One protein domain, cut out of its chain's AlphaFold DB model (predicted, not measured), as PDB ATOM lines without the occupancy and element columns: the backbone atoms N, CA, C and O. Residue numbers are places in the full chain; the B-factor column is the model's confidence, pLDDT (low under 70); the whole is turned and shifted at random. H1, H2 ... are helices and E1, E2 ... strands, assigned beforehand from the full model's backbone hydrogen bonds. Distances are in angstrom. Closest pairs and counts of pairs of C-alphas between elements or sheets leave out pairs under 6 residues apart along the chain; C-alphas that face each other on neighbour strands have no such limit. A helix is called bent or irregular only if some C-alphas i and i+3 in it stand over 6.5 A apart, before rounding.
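What this domain is: This is residues 6 to 116 of the 116 residues of an uncharacterized protein of Leptospira interrogans str. FPW1039 (UniProt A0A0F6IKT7). One strongly twisted, curled wall of five antiparallel strands has a pair of helices at one end of it, side by side and running opposite ways. H2 packs across one face of the wall, over E4, while H1 lies next to H2 beyond the wall, off the sheet; the other face bears no named helix. The long axis runs from the loop around Ser 37, by the helices, to the loop around Pro 57, at the other end of the wall. The printed part has 111 residues, with two named helices and five named strands in the order E1, H1, E2, E3, E4, E5, H2; the sheet's order is E1, E2, E3, E4, E5, all antiparallel, and the class is mixed, helices and strands. The whole is compact, with a radius of gyration of the C-alphas of 14.6 A and spans of 44 by 33 by 24 A.

How they stand to each other: E1, residues 8 to 16, is an edge strand, antiparallel to E2, residues 45 to 52, at 143 degrees. N 9 and O 50 are 2.9 A apart, and N 11, N 12 and N 13 are each within hydrogen-bond range of O 48, at 3.4, 3.0 and 3.4 A. E2 forms a hairpin with E3, residues 65 to 71, where N 51 and O 68 are 2.9 A apart. E3 forms the next hairpin with E4, residues 83 to 90, with N 69 and O 85 at 2.8 A. E4 and E5, residues 95 to 100, make the last hairpin, at 162 degrees, with N 86 and O 99 at 2.8 A; E5 is the other edge strand. E2, E3, E4 and E5 form a meander, each strand the antiparallel neighbour of the one before. From edge to edge the strands' lines turn by 103 degrees. H2, residues 103 to 113, is on one face of this sheet, an arrangement of two layers, helix and sheet, with a height over the sheet of 7.5 A. It lies over E4 and, only just, not over E3, on which 2 of its C-alphas fall against 4 on E4. It runs across the strands, at 79 degrees to E4 on the local plane. The closest C-alphas of E4 and H2 are those of Tyr 83 and Tyr 105, 5.4 A apart. H1, residues 20 to 32, is not on the sheet. With its residues 26 to 30 alone it touches H2, at a shallow tilt of 28 degrees, opposite ways; the closest C-alphas are those of Asn 30 and Ile 110, 6.5 A apart. H1 is apart from E3, E4 and E5. Every O i to N i+4 pair of H1 is within hydrogen-bond range, against 5 of 7 in H2, which is irregular: C-alphas 104 and 107 are 7.2 A apart.

Where its parts are: E1 begins at C-alpha 8, (85.871, 270.017, 242.248), and is 20.8 A long from first to last C-alpha. H1 begins at C-alpha 20, (113.968, 277.371, 229.151), and is 17.8 A long. E2 measures 21.3 A, E3 18.9 A, E4 23.3 A and E5 17.0 A. H2 measures 15.6 A and ends at C-alpha 113, (105.423, 267.564, 233.789). Just after it, residues 114 to 115 pair antiparallel with residues 41 to 42, a short pairing outside the named strands.

The domain as a whole: The two C-alphas farthest apart are those of Ser 37 and Pro 57, 44.7 A. The printed part has no cut and ends at Ser 116, the chain's last residue. The links from H1 to E2, E2 to E3 and E3 to E4 are long, with 12, 12 and 11 residues; those from E1 to H1, E4 to E5 and E5 to H2 are tight. The mean pLDDT of the printed part is 92.6, and residues 37 and 116 are under 70.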
ATOM      1  N   GLN A   6      80.894 269.888 244.591       73.12
ATOM      2  CA  GLN A   6      80.762 271.247 244.051       73.12
ATOM      3  C   GLN A   6      82.083 272.033 244.069       73.12
ATOM      4  O   GLN A   6      82.233 272.978 243.303       73.12
ATOM      5  N   ASN A   7      83.048 271.619 244.894       79.56
ATOM      6  CA  ASN A   7      84.360 272.251 245.016       79.56
ATOM      7  C   ASN A   7      85.414 271.588 244.111       79.56
ATOM      8  O   ASN A   7      86.596 271.911 244.218       79.56
ATOM      9  N   VAL A   8      85.003 270.651 243.245       88.81
ATOM     10  CA  VAL A   8      85.871 270.017 242.248       88.81
ATOM     11  C   VAL A   8      85.870 270.859 240.981       88.81
ATOM     12  O   VAL A   8      84.850 270.986 240.305       88.81
ATOM     13  N   CYS A   9      87.025 271.424 240.647       91.75
ATOM     14  CA  CYS A   9      87.228 272.189 239.428       91.75
ATOM     15  C   CYS A   9      88.116 271.395 238.465       91.75
ATOM     16  O   CYS A   9      89.330 271.303 238.658       91.75
ATOM     17  N   TYR A  10      87.505 270.804 237.439       93.31
ATOM     18  CA  TYR A  10      88.228 270.132 236.359       93.31
ATOM     19  C   TYR A  10      89.035 271.147 235.549       93.31
ATOM     20  O   TYR A  10      88.532 272.226 235.236       93.31
ATOM     21  N   GLU A  11      90.290 270.811 235.244       94.00
ATOM     22  CA  GLU A  11      91.273 271.739 234.661       94.00
ATOM     23  C   GLU A  11      91.403 273.082 235.411       94.00
ATOM     24  O   GLU A  11      91.728 274.114 234.814       94.00
ATOM     25  N   GLY A  12      91.143 273.084 236.721       93.69
ATOM     26  CA  GLY A  12      91.116 274.292 237.542       93.69
ATOM     27  C   GLY A  12      92.480 274.959 237.728       93.69
ATOM     28  O   GLY A  12      92.539 276.154 238.012       93.69
ATOM     29  N   VAL A  13      93.577 274.218 237.538       95.81
ATOM     30  CA  VAL A  13      94.941 274.766 237.485       95.81
ATOM     31  C   VAL A  13      95.651 274.260 236.235       95.81
ATOM     32  O   VAL A  13      95.493 273.105 235.836       95.81
ATOM     33  N   LYS A  14      96.437 275.143 235.612       96.25
ATOM     34  CA  LYS A  14      97.218 274.861 234.406       96.25
ATOM     35  C   LYS A  14      98.647 275.324 234.603       96.25
ATOM     36  O   LYS A  14      98.875 276.486 234.939       96.25
ATOM     37  N   PHE A  15      99.599 274.435 234.372       95.94
ATOM     38  CA  PHE A  15     101.003 274.801 234.256       95.94
ATOM     39  C   PHE A  15     101.342 274.900 232.775       95.94
ATOM     40  O   PHE A  15     101.171 273.941 232.028       95.94
ATOM     41  N   ILE A  16     101.786 276.082 232.352       97.00
ATOM     42  CA  ILE A  16     102.099 276.388 230.956       97.00
ATOM     43  C   ILE A  16     103.598 276.614 230.854       97.00
ATOM     44  O   ILE A  16     104.170 277.391 231.622       97.00
ATOM     45  N   ARG A  17     104.231 275.959 229.884       96.81
ATOM     46  CA  ARG A  17     105.651 276.160 229.608       96.81
ATOM     47  C   ARG A  17     105.900 277.572 229.090       96.81
ATOM     48  O   ARG A  17     105.342 277.978 228.073       96.81
ATOM     49  N   THR A  18     106.800 278.297 229.746       96.81
ATOM     50  CA  THR A  18     107.187 279.663 229.356       96.81
ATOM     51  C   THR A  18     108.512 279.718 228.603       96.81
ATOM     52  O   THR A  18     108.847 280.755 228.038       96.81
ATOM     53  N   GLY A  19     109.268 278.618 228.569       95.56
ATOM     54  CA  GLY A  19     110.554 278.544 227.884       95.56
ATOM     55  C   GLY A  19     111.570 277.700 228.641       95.56
ATOM     56  O   GLY A  19     111.224 276.699 229.267       95.56
ATOM     57  N   LYS A  20     112.838 278.118 228.577       95.81
ATOM     58  CA  LYS A  20     113.968 277.371 229.151       95.81
ATOM     59  C   LYS A  20     113.892 277.280 230.671       95.81
ATOM     60  O   LYS A  20     114.365 276.306 231.236       95.81
ATOM     61  N   GLU A  21     113.307 278.269 231.330       96.31
ATOM     62  CA  GLU A  21     113.134 278.307 232.781       96.31
ATOM     63  C   GLU A  21     112.236 277.158 233.256       96.31
ATOM     64  O   GLU A  21     112.548 276.499 234.245       96.31
ATOM     65  N   SER A  22     111.169 276.866 232.509       96.25
ATOM     66  CA  SER A  22     110.293 275.716 232.749       96.25
ATOM     67  C   SER A  22     111.031 274.386 232.559       96.25
ATOM     68  O   SER A  22     110.919 273.496 233.398       96.25
ATOM     69  N   ASP A  23     111.828 274.264 231.492       95.88
ATOM     70  CA  ASP A  23     112.624 273.058 231.219       95.88
ATOM     71  C   ASP A  23     113.677 272.817 232.315       95.88
ATOM     72  O   ASP A  23     113.859 271.695 232.790       95.88
ATOM     73  N   LEU A  24     114.338 273.892 232.763       95.38
ATOM     74  CA  LEU A  24     115.311 273.853 233.853       95.38
ATOM     75  C   LEU A  24     114.665 273.457 235.179       95.38
ATOM     76  O   LEU A  24     115.260 272.678 235.916       95.38
ATOM     77  N   LEU A  25     113.462 273.953 235.483       94.62
ATOM     78  CA  LEU A  25     112.733 273.558 236.689       94.62
ATOM     79  C   LEU A  25     112.493 272.044 236.714       94.62
ATOM     80  O   LEU A  25     112.845 271.391 237.694       94.62
ATOM     81  N   VAL A  26     111.937 271.478 235.641       95.06
ATOM     82  CA  VAL A  26     111.630 270.039 235.577       95.06
ATOM     83  C   VAL A  26     112.909 269.196 235.590       95.06
ATOM     84  O   VAL A  26     112.969 268.208 236.320       95.06
ATOM     85  N   SER A  27     113.954 269.615 234.869       94.44
ATOM     86  CA  SER A  27     115.264 268.948 234.901       94.44
ATOM     87  C   SER A  27     115.877 268.947 236.306       94.44
ATOM     88  O   SER A  27     116.304 267.906 236.792       94.44
ATOM     89  N   HIS A  28     115.873 270.087 237.003       94.62
ATOM     90  CA  HIS A  28     116.420 270.158 238.358       94.62
ATOM     91  C   HIS A  28     115.605 269.351 239.367       94.62
ATOM     92  O   HIS A  28     116.191 268.785 240.285       94.62
ATOM     93  N   LEU A  29     114.278 269.277 239.226       94.31
ATOM     94  CA  LEU A  29     113.457 268.410 240.076       94.31
ATOM     95  C   LEU A  29     113.772 266.933 239.830       94.31
ATOM     96  O   LEU A  29     113.909 266.177 240.787       94.31
ATOM     97  N   ASN A  30     113.932 266.534 238.567       94.44
ATOM     98  CA  ASN A  30     114.337 265.181 238.197       94.44
ATOM     99  C   ASN A  30     115.676 264.795 238.851       94.44
ATOM    100  O   ASN A  30     115.759 263.755 239.509       94.44
ATOM    101  N   ASP A  31     116.673 265.678 238.762       93.88
ATOM    102  CA  ASP A  31     117.983 265.491 239.393       93.88
ATOM    103  C   ASP A  31     117.883 265.465 240.928       93.88
ATOM    104  O   ASP A  31     118.446 264.586 241.582       93.88
ATOM    105  N   LEU A  32     117.129 266.401 241.519       94.19
ATOM    106  CA  LEU A  32     116.926 266.504 242.967       94.19
ATOM    107  C   LEU A  32     116.262 265.248 243.545       94.19
ATOM    108  O   LEU A  32     116.561 264.846 244.671       94.19
ATOM    109  N   TYR A  33     115.362 264.627 242.786       93.94
ATOM    110  CA  TYR A  33     114.680 263.396 243.175       93.94
ATOM    111  C   TYR A  33     115.492 262.127 242.886       93.94
ATOM    112  O   TYR A  33     115.067 261.042 243.286       93.94
ATOM    113  N   GLY A  34     116.673 262.250 242.273       93.56
ATOM    114  CA  GLY A  34     117.575 261.132 241.999       93.56
ATOM    115  C   GLY A  34     117.152 260.267 240.812       93.56
ATOM    116  O   GLY A  34     117.542 259.101 240.739       93.56
ATOM    117  N   PHE A  35     116.347 260.808 239.897       90.81
ATOM    118  CA  PHE A  35     116.007 260.144 238.642       90.81
ATOM    119  C   PHE A  35     117.130 260.335 237.605       90.81
ATOM    120  O   PHE A  35     118.008 261.181 237.769       90.81
ATOM    121  N   ALA A  36     117.157 259.488 236.567       76.88
ATOM    122  CA  ALA A  36     118.246 259.443 235.585       76.88
ATOM    123  C   ALA A  36     118.531 260.819 234.951       76.88
ATOM    124  O   ALA A  36     117.616 261.593 234.691       76.88
ATOM    125  N   SER A  37     119.807 261.093 234.668       63.72
ATOM    126  CA  SER A  37     120.361 262.414 234.336       63.72
ATOM    127  C   SER A  37     120.106 262.890 232.897       63.72
ATOM    128  O   SER A  37     120.987 263.494 232.273       63.72
ATOM    129  N   GLU A  38     118.955 262.566 232.316       76.69
ATOM    130  CA  GLU A  38     118.572 263.121 231.021       76.69
ATOM    131  C   GLU A  38     117.964 264.510 231.214       76.69
ATOM    132  O   GLU A  38     117.184 264.754 232.133       76.69
ATOM    133  N   LYS A  39     118.342 265.452 230.344       84.38
ATOM    134  CA  LYS A  39     117.747 266.790 230.362       84.38
ATOM    135  C   LYS A  39     116.313 266.692 229.868       84.38
ATOM    136  O   LYS A  39     116.089 266.429 228.689       84.38
ATOM    137  N   LEU A  40     115.372 266.961 230.761       92.56
ATOM    138  CA  LEU A  40     113.952 266.962 230.454       92.56
ATOM    139  C   LEU A  40     113.514 268.335 229.946       92.56
ATOM    140  O   LEU A  40     113.976 269.376 230.417       92.56
ATOM    141  N   SER A  41     112.582 268.334 228.996       95.06
ATOM    142  CA  SER A  41     111.820 269.535 228.646       95.06
ATOM    143  C   SER A  41     110.453 269.462 229.305       95.06
ATOM    144  O   SER A  41     109.860 268.385 229.369       95.06
ATOM    145  N   MET A  42     109.923 270.590 229.769       97.00
ATOM    146  CA  MET A  42     108.557 270.613 230.283       97.00
ATOM    147  C   MET A  42     107.571 270.360 229.127       97.00
ATOM    148  O   MET A  42     107.816 270.762 227.981       97.00
ATOM    149  N   THR A  43     106.457 269.685 229.405       96.50
ATOM    150  CA  THR A  43     105.312 269.647 228.487       96.50
ATOM    151  C   THR A  43     104.805 271.066 228.224       96.50
ATOM    152  O   THR A  43     104.962 271.953 229.060       96.50
ATOM    153  N   ASP A  44     104.193 271.314 227.065       97.06
ATOM    154  CA  ASP A  44     103.710 272.660 226.734       97.06
ATOM    155  C   ASP A  44     102.555 273.094 227.661       97.06
ATOM    156  O   ASP A  44     102.416 274.280 227.978       97.06
ATOM    157  N   LEU A  45     101.775 272.122 228.143       96.12
ATOM    158  CA  LEU A  45     100.672 272.297 229.080       96.12
ATOM    159  C   LEU A  45     100.510 271.038 229.942       96.12
ATOM    160  O   LEU A  45     100.458 269.932 229.406       96.12
ATOM    161  N   GLU A  46     100.354 271.225 231.250       95.75
ATOM    162  CA  GLU A  46      99.810 270.218 232.168       95.75
ATOM    163  C   GLU A  46      98.587 270.803 232.881       95.75
ATOM    164  O   GLU A  46      98.608 271.950 233.344       95.75
ATOM    165  N   THR A  47      97.507 270.028 232.942       96.25
ATOM    166  CA  THR A  47      96.247 270.421 233.578       96.25
ATOM    167  C   THR A  47      95.995 269.593 234.828       96.25
ATOM    168  O   THR A  47      96.363 268.423 234.910       96.25
ATOM    169  N   PHE A  48      95.343 270.215 235.805       97.31
ATOM    170  CA  PHE A  48      95.032 269.593 237.082       97.31
ATOM    171  C   PHE A  48      93.555 269.753 237.397       97.31
ATOM    172  O   PHE A  48      93.012 270.858 237.286       97.31
ATOM    173  N   THR A  49      92.927 268.690 237.892       96.94
ATOM    174  CA  THR A  49      91.721 268.862 238.700       96.94
ATOM    175  C   THR A  49      92.130 269.488 240.029       96.94
ATOM    176  O   THR A  49      93.101 269.070 240.665       96.94
ATOM    177  N   ALA A  50      91.404 270.518 240.444       95.44
ATOM    178  CA  ALA A  50      91.716 271.321 241.613       95.44
ATOM    179  C   ALA A  50      90.575 271.270 242.627       95.44
ATOM    180  O   ALA A  50      89.401 271.384 242.268       95.44
ATOM    181  N   ILE A  51      90.927 271.132 243.905       93.31
ATOM    182  CA  ILE A  51      89.978 271.175 245.019       93.31
ATOM    183  C   ILE A  51      90.507 272.127 246.083       93.31
ATOM    184  O   ILE A  51      91.569 271.888 246.664       93.31
ATOM    185  N   ALA A  52      89.764 273.198 246.359       90.94
ATOM    186  CA  ALA A  52      90.074 274.087 247.473       90.94
ATOM    187  C   ALA A  52      89.881 273.341 248.804       90.94
ATOM    188  O   ALA A  52      88.846 272.720 249.047       90.94
ATOM    189  N   LEU A  53      90.881 273.404 249.679       90.44
ATOM    190  CA  LEU A  53      90.892 272.753 250.989       90.44
ATOM    191  C   LEU A  53      90.214 273.632 252.048       90.44
ATOM    192  O   LEU A  53      90.770 273.886 253.116       90.44
ATOM    193  N   THR A  54      89.016 274.115 251.729       85.06
ATOM    194  CA  THR A  54      88.148 274.885 252.623       85.06
ATOM    195  C   THR A  54      86.686 274.554 252.335       85.06
ATOM    196  O   THR A  54      86.305 274.324 251.188       85.06
ATOM    197  N   ASN A  55      85.879 274.532 253.394       77.94
ATOM    198  CA  ASN A  55      84.423 274.392 253.316       77.94
ATOM    199  C   ASN A  55      83.704 275.725 253.568       77.94
ATOM    200  O   ASN A  55      82.491 275.801 253.401       77.94
ATOM    201  N   GLU A  56      84.451 276.760 253.952       84.31
ATOM    202  CA  GLU A  56      83.934 278.104 254.178       84.31
ATOM    203  C   GLU A  56      84.159 278.973 252.934       84.31
ATOM    204  O   GLU A  56      85.163 278.783 252.229       84.31
ATOM    205  N   PRO A  57      83.271 279.949 252.669       85.38
ATOM    206  CA  PRO A  57      83.541 280.997 251.697       85.38
ATOM    207  C   PRO A  57      84.886 281.667 251.992       85.38
ATOM    208  O   PRO A  57      85.186 281.986 253.141       85.38
ATOM    209  N   PHE A  58      85.679 281.903 250.952       86.75
ATOM    210  CA  PHE A  58      86.963 282.592 251.050       86.75
ATOM    211  C   PHE A  58      87.035 283.720 250.023       86.75
ATOM    212  O   PHE A  58      86.396 283.675 248.968       86.75
ATOM    213  N   ASN A  59      87.839 284.730 250.322       91.38
ATOM    214  CA  ASN A  59      88.184 285.805 249.414       91.38
ATOM    215  C   ASN A  59      89.588 285.555 248.858       91.38
ATOM    216  O   ASN A  59      90.578 285.787 249.538       91.38
ATOM    217  N   LEU A  60      89.682 285.139 247.594       89.62
ATOM    218  CA  LEU A  60      90.957 284.830 246.934       89.62
ATOM    219  C   LEU A  60      91.978 285.991 246.955       89.62
ATOM    220  O   LEU A  60      93.176 285.745 246.853       89.62
ATOM    221  N   ILE A  61      91.519 287.244 247.053       94.44
ATOM    222  CA  ILE A  61      92.397 288.424 247.105       94.44
ATOM    223  C   ILE A  61      93.025 288.581 248.496       94.44
ATOM    224  O   ILE A  61      94.182 288.979 248.596       94.44
ATOM    225  N   GLU A  62      92.274 288.281 249.556       95.44
ATOM    226  CA  GLU A  62      92.681 288.555 250.942       95.44
ATOM    227  C   GLU A  62      93.211 287.324 251.682       95.44
ATOM    228  O   GLU A  62      94.072 287.461 252.554       95.44
ATOM    229  N   ASP A  63      92.695 286.144 251.347       95.12
ATOM    230  CA  ASP A  63      92.932 284.901 252.066       95.12
ATOM    231  C   ASP A  63      93.997 284.041 251.387       95.12
ATOM    232  O   ASP A  63      94.142 284.011 250.165       95.12
ATOM    233  N   ILE A  64      94.696 283.250 252.204       95.19
ATOM    234  CA  ILE A  64      95.564 282.184 251.705       95.19
ATOM    235  C   ILE A  64      94.695 280.983 251.344       95.19
ATOM    236  O   ILE A  64      94.113 280.332 252.217       95.19
ATOM    237  N   VAL A  65      94.662 280.642 250.061       93.12
ATOM    238  CA  VAL A  65      93.872 279.522 249.551       93.12
ATOM    239  C   VAL A  65      94.776 278.317 249.354       93.12
ATOM    240  O   VAL A  65      95.701 278.338 248.544       93.12
ATOM    241  N   LYS A  66      94.498 277.245 250.097       94.31
ATOM    242  CA  LYS A  66      95.177 275.958 249.928       94.31
ATOM    243  C   LYS A  66      94.399 275.107 248.942       94.31
ATOM    244  O   LYS A  66      93.222 274.835 249.171       94.31
ATOM    245  N   ILE A  67      95.041 274.666 247.872       94.38
ATOM    246  CA  ILE A  67      94.414 273.870 246.819       94.38
ATOM    247  C   ILE A  67      95.134 272.532 246.746       94.38
ATOM    248  O   ILE A  67      96.362 272.463 246.780       94.38
ATOM    249  N   LYS A  68      94.366 271.454 246.657       96.06
ATOM    250  CA  LYS A  68      94.881 270.133 246.325       96.06
ATOM    251  C   LYS A  68      94.716 269.898 244.830       96.06
ATOM    252  O   LYS A  68      93.627 270.106 244.298       96.06
ATOM    253  N   LEU A  69      95.799 269.486 244.186       97.44
ATOM    254  CA  LEU A  69      95.856 269.198 242.761       97.44
ATOM    255  C   LEU A  69      95.919 267.694 242.523       97.44
ATOM    256  O   LEU A  69      96.593 266.973 243.265       97.44
ATOM    257  N   PHE A  70      95.250 267.267 241.461       96.56
ATOM    258  CA  PHE A  70      95.205 265.896 240.975       96.56
ATOM    259  C   PHE A  70      95.622 265.909 239.503       96.56
ATOM    260  O   PHE A  70      94.990 266.581 238.686       96.56
ATOM    261  N   GLY A  71      96.733 265.243 239.197       95.88
ATOM    262  CA  GLY A  71      97.273 265.088 237.850       95.88
ATOM    263  C   GLY A  71      97.008 263.683 237.321       95.88
ATOM    264  O   GLY A  71      97.008 262.721 238.091       95.88
ATOM    265  N   LYS A  72      96.772 263.578 236.007       94.62
ATOM    266  CA  LYS A  72      96.413 262.323 235.314       94.62
ATOM    267  C   LYS A  72      95.260 261.572 236.002       94.62
ATOM    268  O   LYS A  72      95.280 260.356 236.129       94.62
ATOM    269  N   ASP A  73      94.243 262.308 236.439       93.38
ATOM    270  CA  ASP A  73      93.065 261.798 237.156       93.38
ATOM    271  C   ASP A  73      91.837 261.579 236.249       93.38
ATOM    272  O   ASP A  73      90.729 261.340 236.726       93.38
ATOM    273  N   GLN A  74      92.028 261.698 234.935       88.00
ATOM    274  CA  GLN A  74      90.974 261.567 233.934       88.00
ATOM    275  C   GLN A  74      90.664 260.096 233.635       88.00
ATOM    276  O   GLN A  74      91.511 259.215 233.794       88.00
ATOM    277  N   GLU A  75      89.452 259.828 233.148       84.81
ATOM    278  CA  GLU A  75      89.045 258.480 232.748       84.81
ATOM    279  C   GLU A  75      89.988 257.914 231.670       84.81
ATOM    280  O   GLU A  75      90.265 258.561 230.660       84.81
ATOM    281  N   GLY A  76      90.502 256.701 231.899       83.62
ATOM    282  CA  GLY A  76      91.452 256.031 231.005       83.62
ATOM    283  C   GLY A  76      92.930 256.359 231.246       83.62
ATOM    284  O   GLY A  76      93.781 255.775 230.575       83.62
ATOM    285  N   ALA A  77      93.258 257.244 232.194       85.44
ATOM    286  CA  ALA A  77      94.637 257.438 232.637       85.44
ATOM    287  C   ALA A  77      95.152 256.224 233.434       85.44
ATOM    288  O   ALA A  77      94.390 255.544 234.123       85.44
ATOM    289  N   SER A  78      96.456 255.954 233.338       90.38
ATOM    290  CA  SER A  78      97.109 254.913 234.137       90.38
ATOM    291  C   SER A  78      97.165 255.324 235.607       90.38
ATOM    292  O   SER A  78      97.584 256.440 235.917       90.38
ATOM    293  N   GLU A  79      96.836 254.404 236.519       88.81
ATOM    294  CA  GLU A  79      97.036 254.617 237.961       88.81
ATOM    295  C   GLU A  79      98.506 254.906 238.302       88.81
ATOM    296  O   GLU A  79      98.787 255.635 239.249       88.81
ATOM    297  N   GLU A  80      99.453 254.388 237.515       91.06
ATOM    298  CA  GLU A  80     100.881 254.656 237.712       91.06
ATOM    299  C   GLU A  80     101.247 256.111 237.410       91.06
ATOM    300  O   GLU A  80     102.201 256.641 237.978       91.06
ATOM    301  N   ASP A  81     100.510 256.776 236.525       92.75
ATOM    302  CA  ASP A  81     100.767 258.164 236.144       92.75
ATOM    303  C   ASP A  81     100.010 259.162 237.011       92.75
ATOM    304  O   ASP A  81     100.293 260.352 236.937       92.75
ATOM    305  N   TYR A  82      99.095 258.694 237.860       95.81
ATOM    306  CA  TYR A  82      98.381 259.533 238.808       95.81
ATOM    307  C   TYR A  82      99.330 260.162 239.830       95.81
ATOM    308  O   TYR A  82     100.199 259.499 240.410       95.81
ATOM    309  N   TYR A  83      99.134 261.450 240.104       96.62
ATOM    310  CA  TYR A  83      99.866 262.134 241.160       96.62
ATOM    311  C   TYR A  83      99.079 263.256 241.814       96.62
ATOM    312  O   TYR A  83      98.186 263.867 241.231       96.62
ATOM    313  N   GLU A  84      99.454 263.549 243.055       97.38
ATOM    314  CA  GLU A  84      98.840 264.603 243.843       97.38
ATOM    315  C   GLU A  84      99.881 265.609 244.329       97.38
ATOM    316  O   GLU A  84     101.015 265.267 244.679       97.38
ATOM    317  N   SER A  85      99.473 266.870 244.404       97.44
ATOM    318  CA  SER A  85     100.291 267.938 244.975       97.44
ATOM    319  C   SER A  85      99.421 269.000 245.643       97.44
ATOM    320  O   SER A  85      98.190 268.959 245.577       97.44
ATOM    321  N   TYR A  86     100.057 269.940 246.331       97.44
ATOM    322  CA  TYR A  86      99.402 271.099 246.918       97.44
ATOM    323  C   TYR A  86      99.866 272.362 246.209       97.44
ATOM    324  O   TYR A  86     101.062 272.564 246.007       97.44
ATOM    325  N   PHE A  87      98.923 273.231 245.884       96.75
ATOM    326  CA  PHE A  87      99.177 274.537 245.301       96.75
ATOM    327  C   PHE A  87      98.510 275.586 246.174       96.75
ATOM    328  O   PHE A  87      97.295 275.587 246.354       96.75
ATOM    329  N   ASN A  88      99.315 276.436 246.788       95.94
ATOM    330  CA  ASN A  88      98.823 277.430 247.726       95.94
ATOM    331  C   ASN A  88      98.996 278.813 247.116       95.94
ATOM    332  O   ASN A  88     100.037 279.103 246.522       95.94
ATOM    333  N   VAL A  89      97.968 279.639 247.266       95.38
ATOM    334  CA  VAL A  89      97.883 280.959 246.649       95.38
ATOM    335  C   VAL A  89      97.712 282.007 247.737       95.38
ATOM    336  O   VAL A  89      96.774 281.935 248.527       95.38
ATOM    337  N   ASP A  90      98.613 282.981 247.747       96.69
ATOM    338  CA  ASP A  90      98.557 284.189 248.561       96.69
ATOM    339  C   ASP A  90      98.714 285.395 247.625       96.69
ATOM    340  O   ASP A  90      99.819 285.890 247.373       96.69
ATOM    341  N   LEU A  91      97.595 285.837 247.039       96.00
ATOM    342  CA  LEU A  91      97.607 286.949 246.084       96.00
ATOM    343  C   LEU A  91      97.987 288.268 246.749       96.00
ATOM    344  O   LEU A  91      98.689 289.077 246.140       96.00
ATOM    345  N   LYS A  92      97.573 288.463 248.003       96.50
ATOM    346  CA  LYS A  92      97.906 289.639 248.806       96.50
ATOM    347  C   LYS A  92      99.411 289.864 248.886       96.50
ATOM    348  O   LYS A  92      99.868 290.996 248.732       96.50
ATOM    349  N   ASN A  93     100.174 288.788 249.067       97.38
ATOM    350  CA  ASN A  93     101.635 288.828 249.117       97.38
ATOM    351  C   ASN A  93     102.310 288.441 247.789       97.38
ATOM    352  O   ASN A  93     103.526 288.263 247.759       97.38
ATOM    353  N   GLN A  94     101.549 288.333 246.692       96.62
ATOM    354  CA  GLN A  94     102.040 287.973 245.353       96.62
ATOM    355  C   GLN A  94     102.873 286.684 245.345       96.62
ATOM    356  O   GLN A  94     103.888 286.576 244.656       96.62
ATOM    357  N   CYS A  95     102.448 285.701 246.133       96.00
ATOM    358  CA  CYS A  95     103.181 284.465 246.327       96.00
ATOM    359  C   CYS A  95     102.302 283.262 246.002       96.00
ATOM    360  O   CYS A  95     101.149 283.164 246.420       96.00
ATOM    361  N   VAL A  96     102.881 282.315 245.270       95.56
ATOM    362  CA  VAL A  96     102.356 280.960 245.153       95.56
ATOM    363  C   VAL A  96     103.458 279.996 245.541       95.56
ATOM    364  O   VAL A  96     104.635 280.247 245.276       95.56
ATOM    365  N   TRP A  97     103.086 278.879 246.147       95.94
ATOM    366  CA  TRP A  97     104.029 277.799 246.383       95.94
ATOM    367  C   TRP A  97     103.378 276.455 246.115       95.94
ATOM    368  O   TRP A  97     102.216 276.198 246.447       95.94
ATOM    369  N   TRP A  98     104.174 275.609 245.484       95.50
ATOM    370  CA  TRP A  98     103.794 274.292 245.032       95.50
ATOM    371  C   TRP A  98     104.593 273.260 245.815       95.50
ATOM    372  O   TRP A  98     105.820 273.324 245.859       95.50
ATOM    373  N   ASN A  99     103.883 272.334 246.449       94.62
ATOM    374  CA  ASN A  99     104.463 271.302 247.291       94.62
ATOM    375  C   ASN A  99     104.034 269.930 246.780       94.62
ATOM    376  O   ASN A  99     102.851 269.707 246.512       94.62
ATOM    377  N   GLU A 100     104.964 268.983 246.729       92.56
ATOM    378  CA  GLU A 100     104.604 267.572 246.615       92.56
ATOM    379  C   GLU A 100     103.736 267.141 247.809       92.56
ATOM    380  O   GLU A 100     103.887 267.656 248.922       92.56
ATOM    381  N   LYS A 101     102.803 266.206 247.592       93.38
ATOM    382  CA  LYS A 101     102.025 265.628 248.694       93.38
ATOM    383  C   LYS A 101     102.877 264.676 249.529       93.38
ATOM    384  O   LYS A 101     102.867 264.762 250.755       93.38
ATOM    385  N   ASP A 102     103.599 263.783 248.857       94.12
ATOM    386  CA  ASP A 102     104.548 262.855 249.459       94.12
ATOM    387  C   ASP A 102     105.552 262.330 248.409       94.12
ATOM    388  O   ASP A 102     105.279 262.405 247.206       94.12
ATOM    389  N   PRO A 103     106.710 261.787 248.839       95.62
ATOM    390  CA  PRO A 103     107.766 261.350 247.929       95.62
ATOM    391  C   PRO A 103     107.375 260.245 246.942       95.62
ATOM    392  O   PRO A 103     108.057 260.091 245.928       95.62
ATOM    393  N   SER A 104     106.321 259.464 247.210       95.31
ATOM    394  CA  SER A 104     105.933 258.361 246.322       95.31
ATOM    395  C   SER A 104     105.400 258.863 244.977       95.31
ATOM    396  O   SER A 104     105.579 258.199 243.959       95.31
ATOM    397  N   TYR A 105     104.856 260.083 244.943       95.69
ATOM    398  CA  TYR A 105     104.348 260.712 243.724       95.69
ATOM    399  C   TYR A 105     105.423 261.347 242.837       95.69
ATOM    400  O   TYR A 105     105.108 261.743 241.716       95.69
ATOM    401  N   ARG A 106     106.683 261.455 243.279       95.38
ATOM    402  CA  ARG A 106     107.740 262.175 242.538       95.38
ATOM    403  C   ARG A 106     107.930 261.666 241.113       95.38
ATOM    404  O   ARG A 106     108.057 262.471 240.199       95.38
ATOM    405  N   GLY A 107     107.928 260.347 240.918       94.38
ATOM    406  CA  GLY A 107     108.109 259.755 239.591       94.38
ATOM    407  C   GLY A 107     106.966 260.116 238.641       94.38
ATOM    408  O   GLY A 107     107.205 260.580 237.530       94.38
ATOM    409  N   SER A 108     105.729 259.953 239.105       95.25
ATOM    410  CA  SER A 108     104.510 260.274 238.353       95.25
ATOM    411  C   SER A 108     104.393 261.775 238.072       95.25
ATOM    412  O   SER A 108     104.066 262.171 236.959       95.25
ATOM    413  N   LEU A 109     104.781 262.616 239.032       95.25
ATOM    414  CA  LEU A 109     104.861 264.069 238.880       95.25
ATOM    415  C   LEU A 109     105.871 264.474 237.799       95.25
ATOM    416  O   LEU A 109     105.550 265.304 236.951       95.25
ATOM    417  N   ILE A 110     107.072 263.883 237.786       94.88
ATOM    418  CA  ILE A 110     108.065 264.167 236.739       94.88
ATOM    419  C   ILE A 110     107.555 263.707 235.372       94.88
ATOM    420  O   ILE A 110     107.624 264.485 234.424       94.88
ATOM    421  N   ARG A 111     106.972 262.505 235.267       93.50
ATOM    422  CA  ARG A 111     106.354 262.029 234.015       93.50
ATOM    423  C   ARG A 111     105.212 262.927 233.540       93.50
ATOM    424  O   ARG A 111     105.066 263.133 232.343       93.50
ATOM    425  N   GLY A 112     104.414 263.465 234.461       93.69
ATOM    426  CA  GLY A 112     103.318 264.374 234.135       93.69
ATOM    427  C   GLY A 112     103.798 265.721 233.598       93.69
ATOM    428  O   GLY A 112     103.199 266.262 232.672       93.69
ATOM    429  N   LEU A 113     104.893 266.248 234.149       94.81
ATOM    430  CA  LEU A 113     105.423 267.564 233.789       94.81
ATOM    431  C   LEU A 113     106.411 267.540 232.622       94.81
ATOM    432  O   LEU A 113     106.612 268.577 231.992       94.81
ATOM    433  N   ALA A 114     107.055 266.410 232.347       94.00
ATOM    434  CA  ALA A 114     108.094 266.302 231.334       94.00
ATOM    435  C   ALA A 114     107.580 265.705 230.022       94.00
ATOM    436  O   ALA A 114     106.715 264.832 230.004       94.00
ATOM    437  N   LYS A 115     108.195 266.122 228.916       87.19
ATOM    438  CA  LYS A 115     108.219 265.364 227.664       87.19
ATOM    439  C   LYS A 115     109.617 264.782 227.455       87.19
ATOM    440  O   LYS A 115     110.609 265.466 227.718       87.19
ATOM    441  N   SER A 116     109.659 263.529 227.006       60.12
ATOM    442  CA  SER A 116     110.858 262.857 226.487       60.12
ATOM    443  C   SER A 116     111.198 263.359 225.090       60.12
ATOM    444  O   SER A 116     110.244 263.429 224.278       60.12
TER     445      SER A 116